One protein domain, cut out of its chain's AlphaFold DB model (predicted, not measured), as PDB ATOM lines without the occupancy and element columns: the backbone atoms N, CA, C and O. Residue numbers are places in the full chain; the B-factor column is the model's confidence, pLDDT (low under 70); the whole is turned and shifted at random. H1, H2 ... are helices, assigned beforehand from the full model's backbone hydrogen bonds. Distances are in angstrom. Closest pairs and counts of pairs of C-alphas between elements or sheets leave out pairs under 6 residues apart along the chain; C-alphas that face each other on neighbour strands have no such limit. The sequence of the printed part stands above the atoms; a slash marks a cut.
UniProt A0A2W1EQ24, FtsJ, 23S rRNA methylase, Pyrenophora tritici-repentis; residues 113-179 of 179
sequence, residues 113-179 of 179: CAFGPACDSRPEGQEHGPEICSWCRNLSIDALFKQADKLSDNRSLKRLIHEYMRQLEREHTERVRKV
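AT A GLANCE: This is residues 113 to 179 of the 179 residues of the protein "FtsJ, 23S rRNA methylase" of Pyrenophora tritici-repentis (UniProt A0A2W1EQ24). A small rounded head has one long helical arm: H3 begins in the head, pairs there with the shorter H2 as a helical hairpin, and then sticks out into the open with residues 166 to 177, followed by the last two residues. The head also holds the short helix H1, the links from H1 to H2 and from H2 to H3, and a looped stretch, residues 113 to 133, with no named element. The printed part has 67 residues with three named helices, in the order H1, H2, H3, and no named strand; the class is all helix. The whole is only just compact, close to loose, with a radius of gyration of the C-alphas of 13.1 A, and it is elongated, spanning 43 by 23 by 19 A, with the arm making the length.

IN THESE COORDINATES: The longest helix is H3, residues 155 to 177, 33.3 A from first to last C-alpha; it begins at C-alpha 155 at (101.136, 123.896, 254.006) and ends at C-alpha 177 at (123.843, 139.643, 235.370). H2, residues 141 to 148, is 10.6 A long from first to last C-alpha. H1, residues 134 to 137, measures 5.0 A in the same way and begins at C-alpha 134 at (120.598, 128.887, 258.796).

HOW THE PARTS SIT: H3 touches H2 with residues 157 to 165 alone, with 7 pairs of C-alphas within 8 A. The closest C-alphas of the two are those of Ala 148 and Leu 157, 6.7 A apart. Their lines stand at a shallow tilt of 14 degrees and they run opposite ways, a helical hairpin. H1 and H2 are close but not clearly touching, and their closest C-alphas, those of Cys 136 and Leu 144, are 7.2 A apart. H1 and H3 are apart, with no C-alpha of the one within 8 A of the other. In H2 and H3 every O i to N i+4 pair is within hydrogen-bond range; H1 is too short for such a pair, and its one O i to N i+3 pair is within range.

THE WHOLE: The C-alphas of Ser 152 and Val 179, the two farthest apart, are 43.4 A from each other. Residues 166 to 179, of which 166 to 177 belong to H3, stand free; the body without them has 53 residues and spans 25 by 23 by 19 A. The printed part has no cut and ends at residue 179, the chain's last residue. The link from H1 to H2 is tight, with 3 residues, and that from H2 to H3 is short, with 6. The mean pLDDT of the printed part is 86.2, and residues 178 to 179 are under 70.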
ATOM      1  N   CYS A 113     113.069 128.037 264.215       86.50
ATOM      2  CA  CYS A 113     112.978 127.482 262.878       86.50
ATOM      3  C   CYS A 113     111.524 127.179 262.555       86.50
ATOM      4  O   CYS A 113     110.797 126.651 263.392       86.50
ATOM      5  N   ALA A 114     111.112 127.429 261.318       88.44
ATOM      6  CA  ALA A 114     109.796 127.041 260.823       88.44
ATOM      7  C   ALA A 114     109.574 125.516 260.889       88.44
ATOM      8  O   ALA A 114     108.438 125.059 260.990       88.44
ATOM      9  N   PHE A 115     110.651 124.719 260.911       87.38
ATOM     10  CA  PHE A 115     110.593 123.274 261.168       87.38
ATOM     11  C   PHE A 115     110.386 122.919 262.650       87.38
ATOM     12  O   PHE A 115     110.026 121.784 262.956       87.38
ATOM     13  N   GLY A 116     110.596 123.864 263.570       87.12
ATOM     14  CA  GLY A 116     110.399 123.680 265.007       87.12
ATOM     15  C   GLY A 116     111.108 122.424 265.546       87.12
ATOM     16  O   GLY A 116     112.294 122.231 265.254       87.12
ATOM     17  N   PRO A 117     110.405 121.538 266.277       85.31
ATOM     18  CA  PRO A 117     110.964 120.285 266.794       85.31
ATOM     19  C   PRO A 117     111.497 119.325 265.724       85.31
ATOM     20  O   PRO A 117     112.340 118.491 266.021       85.31
ATOM     21  N   ALA A 118     111.043 119.440 264.471       84.75
ATOM     22  CA  ALA A 118     111.565 118.628 263.373       84.75
ATOM     23  C   ALA A 118     112.883 119.167 262.797       84.75
ATOM     24  O   ALA A 118     113.386 118.603 261.832       84.75
ATOM     25  N   CYS A 119     113.423 120.271 263.323       86.00
ATOM     26  CA  CYS A 119     114.683 120.859 262.880       86.00
ATOM     27  C   CYS A 119     115.897 120.075 263.407       86.00
ATOM     28  O   CYS A 119     116.291 120.242 264.556       86.00
ATOM     29  N   ASP A 120     116.595 119.343 262.541       83.94
ATOM     30  CA  ASP A 120     117.751 118.506 262.920       83.94
ATOM     31  C   ASP A 120     119.033 119.286 263.297       83.94
ATOM     32  O   ASP A 120     120.116 118.720 263.414       83.94
ATOM     33  N   SER A 121     118.947 120.606 263.477       80.62
ATOM     34  CA  SER A 121     120.090 121.432 263.897       80.62
ATOM     35  C   SER A 121     120.597 121.117 265.311       80.62
ATOM     36  O   SER A 121     121.734 121.451 265.647       80.62
ATOM     37  N   ARG A 122     119.737 120.536 266.159       80.62
ATOM     38  CA  ARG A 122     120.012 120.137 267.545       80.62
ATOM     39  C   ARG A 122     119.164 118.906 267.891       80.62
ATOM     40  O   ARG A 122     118.091 118.761 267.311       80.62
ATOM     41  N   PRO A 123     119.584 118.066 268.856       74.94
ATOM     42  CA  PRO A 123     118.871 116.832 269.211       74.94
ATOM     43  C   PRO A 123     117.407 117.031 269.638       74.94
ATOM     44  O   PRO A 123     116.577 116.168 269.387       74.94
ATOM     45  N   GLU A 124     117.090 118.167 270.265       76.88
ATOM     46  CA  GLU A 124     115.739 118.515 270.742       76.88
ATOM     47  C   GLU A 124     114.943 119.368 269.735       76.88
ATOM     48  O   GLU A 124     113.814 119.776 270.005       76.88
ATOM     49  N   GLY A 125     115.526 119.664 268.571       80.62
ATOM     50  CA  GLY A 125     114.950 120.585 267.604       80.62
ATOM     51  C   GLY A 125     115.151 122.062 267.954       80.62
ATOM     52  O   GLY A 125     116.092 122.451 268.649       80.62
ATOM     53  N   GLN A 126     114.280 122.910 267.407       83.31
ATOM     54  CA  GLN A 126     114.238 124.355 267.650       83.31
ATOM     55  C   GLN A 126     112.829 124.794 268.072       83.31
ATOM     56  O   GLN A 126     111.846 124.104 267.799       83.31
ATOM     57  N   GLU A 127     112.702 125.964 268.703       82.88
ATOM     58  CA  GLU A 127     111.379 126.566 268.921       82.88
ATOM     59  C   GLU A 127     110.759 126.947 267.563       82.88
ATOM     60  O   GLU A 127     111.471 127.305 266.619       82.88
ATOM     61  N   HIS A 128     109.430 126.857 267.438       83.38
ATOM     62  CA  HIS A 128     108.763 127.183 266.177       83.38
ATOM     63  C   HIS A 128     108.947 128.668 265.845       83.38
ATOM     64  O   HIS A 128     108.644 129.541 266.657       83.38
ATOM     65  N   GLY A 129     109.472 128.934 264.654       83.88
ATOM     66  CA  GLY A 129     109.816 130.265 264.172       83.88
ATOM     67  C   GLY A 129     109.093 130.650 262.891       83.88
ATOM     68  O   GLY A 129     108.662 129.772 262.149       83.88
ATOM     69  N   PRO A 130     109.027 131.951 262.573       84.12
ATOM     70  CA  PRO A 130     108.462 132.412 261.311       84.12
ATOM     71  C   PRO A 130     109.352 132.093 260.099       84.12
ATOM     72  O   PRO A 130     108.856 132.146 258.982       84.12
ATOM     73  N   GLU A 131     110.637 131.766 260.284       85.88
ATOM     74  CA  GLU A 131     111.611 131.583 259.197       85.88
ATOM     75  C   GLU A 131     112.362 130.242 259.252       85.88
ATOM     76  O   GLU A 131     112.488 129.622 260.307       85.88
ATOM     77  N   ILE A 132     112.920 129.801 258.115       86.75
ATOM     78  CA  ILE A 132     113.868 128.671 258.064       86.75
ATOM     79  C   ILE A 132     115.220 129.139 258.610       86.75
ATOM     80  O   ILE A 132     115.802 130.094 258.084       86.75
ATOM     81  N   CYS A 133     115.734 128.444 259.628       86.50
ATOM     82  CA  CYS A 133     117.025 128.751 260.240       86.50
ATOM     83  C   CYS A 133     118.204 128.483 259.286       86.50
ATOM     84  O   CYS A 133     118.082 127.756 258.298       86.50
ATOM     85  N   SER A 134     119.378 129.030 259.606       85.56
ATOM     86  CA  SER A 134     120.598 128.887 258.796       85.56
ATOM     87  C   SER A 134     120.996 127.432 258.528       85.56
ATOM     88  O   SER A 134     121.400 127.110 257.416       85.56
ATOM     89  N   TRP A 135     120.833 126.541 259.512       86.38
ATOM     90  CA  TRP A 135     121.111 125.114 259.341       86.38
ATOM     91  C   TRP A 135     120.233 124.489 258.255       86.38
ATOM     92  O   TRP A 135     120.743 123.888 257.314       86.38
ATOM     93  N   CYS A 136     118.916 124.683 258.344       86.44
ATOM     94  CA  CYS A 136     117.985 124.148 257.357       86.44
ATOM     95  C   CYS A 136     118.174 124.808 255.981       86.44
ATOM     96  O   CYS A 136     118.057 124.124 254.971       86.44
ATOM     97  N   ARG A 137     118.543 126.095 255.906       86.31
ATOM     98  CA  ARG A 137     118.870 126.758 254.627       86.31
ATOM     99  C   ARG A 137     120.072 126.134 253.904       86.31
ATOM    100  O   ARG A 137     120.156 126.247 252.689       86.31
ATOM    101  N   ASN A 138     120.972 125.456 254.619       87.19
ATOM    102  CA  ASN A 138     122.099 124.741 254.009       87.19
ATOM    103  C   ASN A 138     121.718 123.363 253.440       87.19
ATOM    104  O   ASN A 138     122.542 122.719 252.791       87.19
ATOM    105  N   LEU A 139     120.494 122.884 253.681       86.94
ATOM    106  CA  LEU A 139     119.995 121.656 253.072       86.94
ATOM    107  C   LEU A 139     119.551 121.910 251.628       86.94
ATOM    108  O   LEU A 139     119.125 123.004 251.262       86.94
ATOM    109  N   SER A 140     119.587 120.859 250.807       89.62
ATOM    110  CA  SER A 140     118.955 120.905 249.483       89.62
ATOM    111  C   SER A 140     117.452 121.191 249.597       89.62
ATOM    112  O   SER A 140     116.804 120.758 250.554       89.62
ATOM    113  N   ILE A 141     116.880 121.856 248.588       91.25
ATOM    114  CA  ILE A 141     115.433 122.123 248.516       91.25
ATOM    115  C   ILE A 141     114.621 120.821 248.634       91.25
ATOM    116  O   ILE A 141     113.632 120.772 249.363       91.25
ATOM    117  N   ASP A 142     115.088 119.731 248.020       90.81
ATOM    118  CA  ASP A 142     114.447 118.413 248.125       90.81
ATOM    119  C   ASP A 142     114.447 117.866 249.558       90.81
ATOM    120  O   ASP A 142     113.463 117.278 250.010       90.81
ATOM    121  N   ALA A 143     115.542 118.062 250.297       89.94
ATOM    122  CA  ALA A 143     115.625 117.664 251.699       89.94
ATOM    123  C   ALA A 143     114.666 118.486 252.575       89.94
ATOM    124  O   ALA A 143     114.008 117.914 253.444       89.94
ATOM    125  N   LEU A 144     114.510 119.786 252.293       90.50
ATOM    126  CA  LEU A 144     113.539 120.647 252.974       90.50
ATOM    127  C   LEU A 144     112.098 120.168 252.760       90.50
ATOM    128  O   LEU A 144     111.333 120.086 253.722       90.50
ATOM    129  N   PHE A 145     111.726 119.800 251.530       91.75
ATOM    130  CA  PHE A 145     110.397 119.247 251.249       91.75
ATOM    131  C   PHE A 145     110.169 117.902 251.943       91.75
ATOM    132  O   PHE A 145     109.149 117.738 252.613       91.75
ATOM    133  N   LYS A 146     111.140 116.982 251.882       91.12
ATOM    134  CA  LYS A 146     111.066 115.691 252.590       91.12
ATOM    135  C   LYS A 146     110.903 115.862 254.097       91.12
ATOM    136  O   LYS A 146     110.221 115.070 254.738       91.12
ATOM    137  N   GLN A 147     111.539 116.876 254.677       88.00
ATOM    138  CA  GLN A 147     111.425 117.184 256.100       88.00
ATOM    139  C   GLN A 147     110.072 117.823 256.433       88.00
ATOM    140  O   GLN A 147     109.479 117.486 257.454       88.00
ATOM    141  N   ALA A 148     109.538 118.671 255.550       89.69
ATOM    142  CA  ALA A 148     108.202 119.242 255.694       89.69
ATOM    143  C   ALA A 148     107.101 118.173 255.578       89.69
ATOM    144  O   ALA A 148     106.095 118.250 256.277       89.69
ATOM    145  N   ASP A 149     107.291 117.145 254.751       89.81
ATOM    146  CA  ASP A 149     106.339 116.036 254.603       89.81
ATOM    147  C   ASP A 149     106.190 115.180 255.869       89.81
ATOM    148  O   ASP A 149     105.161 114.534 256.051       89.81
ATOM    149  N   LYS A 150     107.170 115.218 256.782       86.56
ATOM    150  CA  LYS A 150     107.074 114.558 258.095       86.56
ATOM    151  C   LYS A 150     106.126 115.281 259.061       86.56
ATOM    152  O   LYS A 150     105.777 114.718 260.094       86.56
ATOM    153  N   LEU A 151     105.739 116.523 258.758       85.38
ATOM    154  CA  LEU A 151     104.883 117.354 259.602       85.38
ATOM    155  C   LEU A 151     103.429 117.317 259.117       85.38
ATOM    156  O   LEU A 151     103.158 117.400 257.920       85.38
ATOM    157  N   SER A 152     102.489 117.236 260.062       77.44
ATOM    158  CA  SER A 152     101.047 117.158 259.791       77.44
ATOM    159  C   SER A 152     100.450 118.465 259.252       77.44
ATOM    160  O   SER A 152      99.566 118.417 258.401       77.44
ATOM    161  N   ASP A 153     100.958 119.626 259.683       79.19
ATOM    162  CA  ASP A 153     100.586 120.947 259.155       79.19
ATOM    163  C   ASP A 153     101.769 121.604 258.432       79.19
ATOM    164  O   ASP A 153     102.514 122.420 258.975       79.19
ATOM    165  N   ASN A 154     101.982 121.191 257.182       86.00
ATOM    166  CA  ASN A 154     103.138 121.603 256.388       86.00
ATOM    167  C   ASN A 154     102.810 122.592 255.265       86.00
ATOM    168  O   ASN A 154     103.704 122.986 254.517       86.00
ATOM    169  N   ARG A 155     101.551 123.027 255.122       87.44
ATOM    170  CA  ARG A 155     101.136 123.896 254.006       87.44
ATOM    171  C   ARG A 155     101.840 125.251 254.063       87.44
ATOM    172  O   ARG A 155     102.355 125.720 253.048       87.44
ATOM    173  N   SER A 156     101.875 125.861 255.244       86.06
ATOM    174  CA  SER A 156     102.560 127.137 255.484       86.06
ATOM    175  C   SER A 156     104.071 126.999 255.299       86.06
ATOM    176  O   SER A 156     104.690 127.821 254.627       86.06
ATOM    177  N   LEU A 157     104.646 125.896 255.787       88.69
ATOM    178  CA  LEU A 157     106.068 125.595 255.651       88.69
ATOM    179  C   LEU A 157     106.482 125.373 254.188       88.69
ATOM    180  O   LEU A 157     107.469 125.941 253.734       88.69
ATOM    181  N   LYS A 158     105.688 124.631 253.409       91.50
ATOM    182  CA  LYS A 158     105.911 124.439 251.969       91.50
ATOM    183  C   LYS A 158     105.850 125.755 251.206       91.50
ATOM    184  O   LYS A 158     106.666 125.961 250.314       91.50
ATOM    185  N   ARG A 159     104.919 126.662 251.532       92.31
ATOM    186  CA  ARG A 159     104.896 128.008 250.921       92.31
ATOM    187  C   ARG A 159     106.187 128.768 251.202       92.31
ATOM    188  O   ARG A 159     106.714 129.420 250.309       92.31
ATOM    189  N   LEU A 160     106.703 128.642 252.418       91.12
ATOM    190  CA  LEU A 160     107.926 129.305 252.832       91.12
ATOM    191  C   LEU A 160     109.170 128.713 252.141       91.12
ATOM    192  O   LEU A 160     110.027 129.470 251.693       91.12
ATOM    193  N   ILE A 161     109.224 127.391 251.940       92.44
ATOM    194  CA  ILE A 161     110.261 126.738 251.118       92.44
ATOM    195  C   ILE A 161     110.203 127.236 249.662       92.44
ATOM    196  O   ILE A 161     111.243 127.544 249.083       92.44
ATOM    197  N   HIS A 162     109.008 127.382 249.074       93.75
ATOM    198  CA  HIS A 162     108.868 127.942 247.722       93.75
ATOM    199  C   HIS A 162     109.327 129.403 247.637       93.75
ATOM    200  O   HIS A 162     109.962 129.783 246.656       93.75
ATOM    201  N   GLU A 163     109.027 130.234 248.642       92.81
ATOM    202  CA  GLU A 163     109.523 131.616 248.667       92.81
ATOM    203  C   GLU A 163     111.050 131.659 248.754       92.81
ATOM    204  O   GLU A 163     111.687 132.410 248.016       92.81
ATOM    205  N   TYR A 164     111.635 130.794 249.583       91.38
ATOM    206  CA  TYR A 164     113.081 130.664 249.692       91.38
ATOM    207  C   TYR A 164     113.727 130.232 248.364       91.38
ATOM    208  O   TYR A 164     114.714 130.828 247.936       91.38
ATOM    209  N   MET A 165     113.134 129.270 247.655       92.75
ATOM    210  CA  MET A 165     113.594 128.851 246.328       92.75
ATOM    211  C   MET A 165     113.570 130.012 245.320       92.75
ATOM    212  O   MET A 165     114.573 130.270 244.657       92.75
ATOM    213  N   ARG A 166     112.472 130.784 245.272       93.06
ATOM    214  CA  ARG A 166     112.373 131.979 244.413       93.06
ATOM    215  C   ARG A 166     113.410 133.040 244.773       93.06
ATOM    216  O   ARG A 166     113.933 133.714 243.890       93.06
ATOM    217  N   GLN A 167     113.712 133.211 246.059       91.31
ATOM    218  CA  GLN A 167     114.771 134.115 246.496       91.31
ATOM    219  C   GLN A 167     116.140 133.675 245.957       91.31
ATOM    220  O   GLN A 167     116.854 134.504 245.392       91.31
ATOM    221  N   LEU A 168     116.479 132.388 246.060       89.62
ATOM    222  CA  LEU A 168     117.742 131.854 245.540       89.62
ATOM    223  C   LEU A 168     117.871 132.032 244.019       89.62
ATOM    224  O   LEU A 168     118.940 132.407 243.536       89.62
ATOM    225  N   GLU A 169     116.789 131.819 243.266       91.88
ATOM    226  CA  GLU A 169     116.749 132.042 241.812       91.88
ATOM    227  C   GLU A 169     116.995 133.513 241.443       91.88
ATOM    228  O   GLU A 169     117.760 133.805 240.514       91.88
ATOM    229  N   ARG A 170     116.392 134.449 242.193       90.75
ATOM    230  CA  ARG A 170     116.627 135.894 242.031       90.75
ATOM    231  C   ARG A 170     118.088 136.243 242.297       90.75
ATOM    232  O   ARG A 170     118.735 136.840 241.439       90.75
ATOM    233  N   GLU A 171     118.636 135.803 243.428       89.06
ATOM    234  CA  GLU A 171     120.035 136.051 243.804       89.06
ATOM    235  C   GLU A 171     121.035 135.419 242.823       89.06
ATOM    236  O   GLU A 171     122.112 135.963 242.576       89.06
ATOM    237  N   HIS A 172     120.717 134.250 242.263       89.31
ATOM    238  CA  HIS A 172     121.529 133.630 241.219       89.31
ATOM    239  C   HIS A 172     121.496 134.455 239.928       89.31
ATOM    240  O   HIS A 172     122.547 134.797 239.390       89.31
ATOM    241  N   THR A 173     120.302 134.845 239.474       90.50
ATOM    242  CA  THR A 173     120.123 135.656 238.262       90.50
ATOM    243  C   THR A 173     120.820 137.013 238.379       90.50
ATOM    244  O   THR A 173     121.466 137.461 237.435       90.50
ATOM    245  N   GLU A 174     120.736 137.666 239.539       88.38
ATOM    246  CA  GLU A 174     121.445 138.921 239.806       88.38
ATOM    247  C   GLU A 174     122.965 138.754 239.786       88.38
ATOM    248  O   GLU A 174     123.658 139.612 239.240       88.38
ATOM    249  N   ARG A 175     123.492 137.658 240.349       84.38
ATOM    250  CA  ARG A 175     124.929 137.355 240.299       84.38
ATOM    251  C   ARG A 175     125.407 137.126 238.870       84.38
ATOM    252  O   ARG A 175     126.437 137.671 238.507       84.38
ATOM    253  N   VAL A 176     124.645 136.395 238.057       84.75
ATOM    254  CA  VAL A 176     124.970 136.158 236.640       84.75
ATOM    255  C   VAL A 176     124.918 137.451 235.819       84.75
ATOM    256  O   VAL A 176     125.758 137.643 234.956       84.75
ATOM    257  N   ARG A 177     123.969 138.358 236.089       79.50
ATOM    258  CA  ARG A 177     123.843 139.643 235.370       79.50
ATOM    259  C   ARG A 177     124.898 140.690 235.736       79.50
ATOM    260  O   ARG A 177     125.063 141.650 234.992       79.50
ATOM    261  N   LYS A 178     125.524 140.572 236.912       69.06
ATOM    262  CA  LYS A 178     126.580 141.486 237.389       69.06
ATOM    263  C   LYS A 178     127.989 141.066 236.938       69.06
ATOM    264  O   LYS A 178     128.942 141.759 237.290       69.06
ATOM    265  N   VAL A 179     128.106 139.952 236.213       50.56
ATOM    266  CA  VAL A 179     129.326 139.461 235.549       50.56
ATOM    267  C   VAL A 179     129.268 139.850 234.078       50.56
ATOM    268  O   VAL A 179     130.321 140.282 233.563       50.56
TER     269      VAL A 179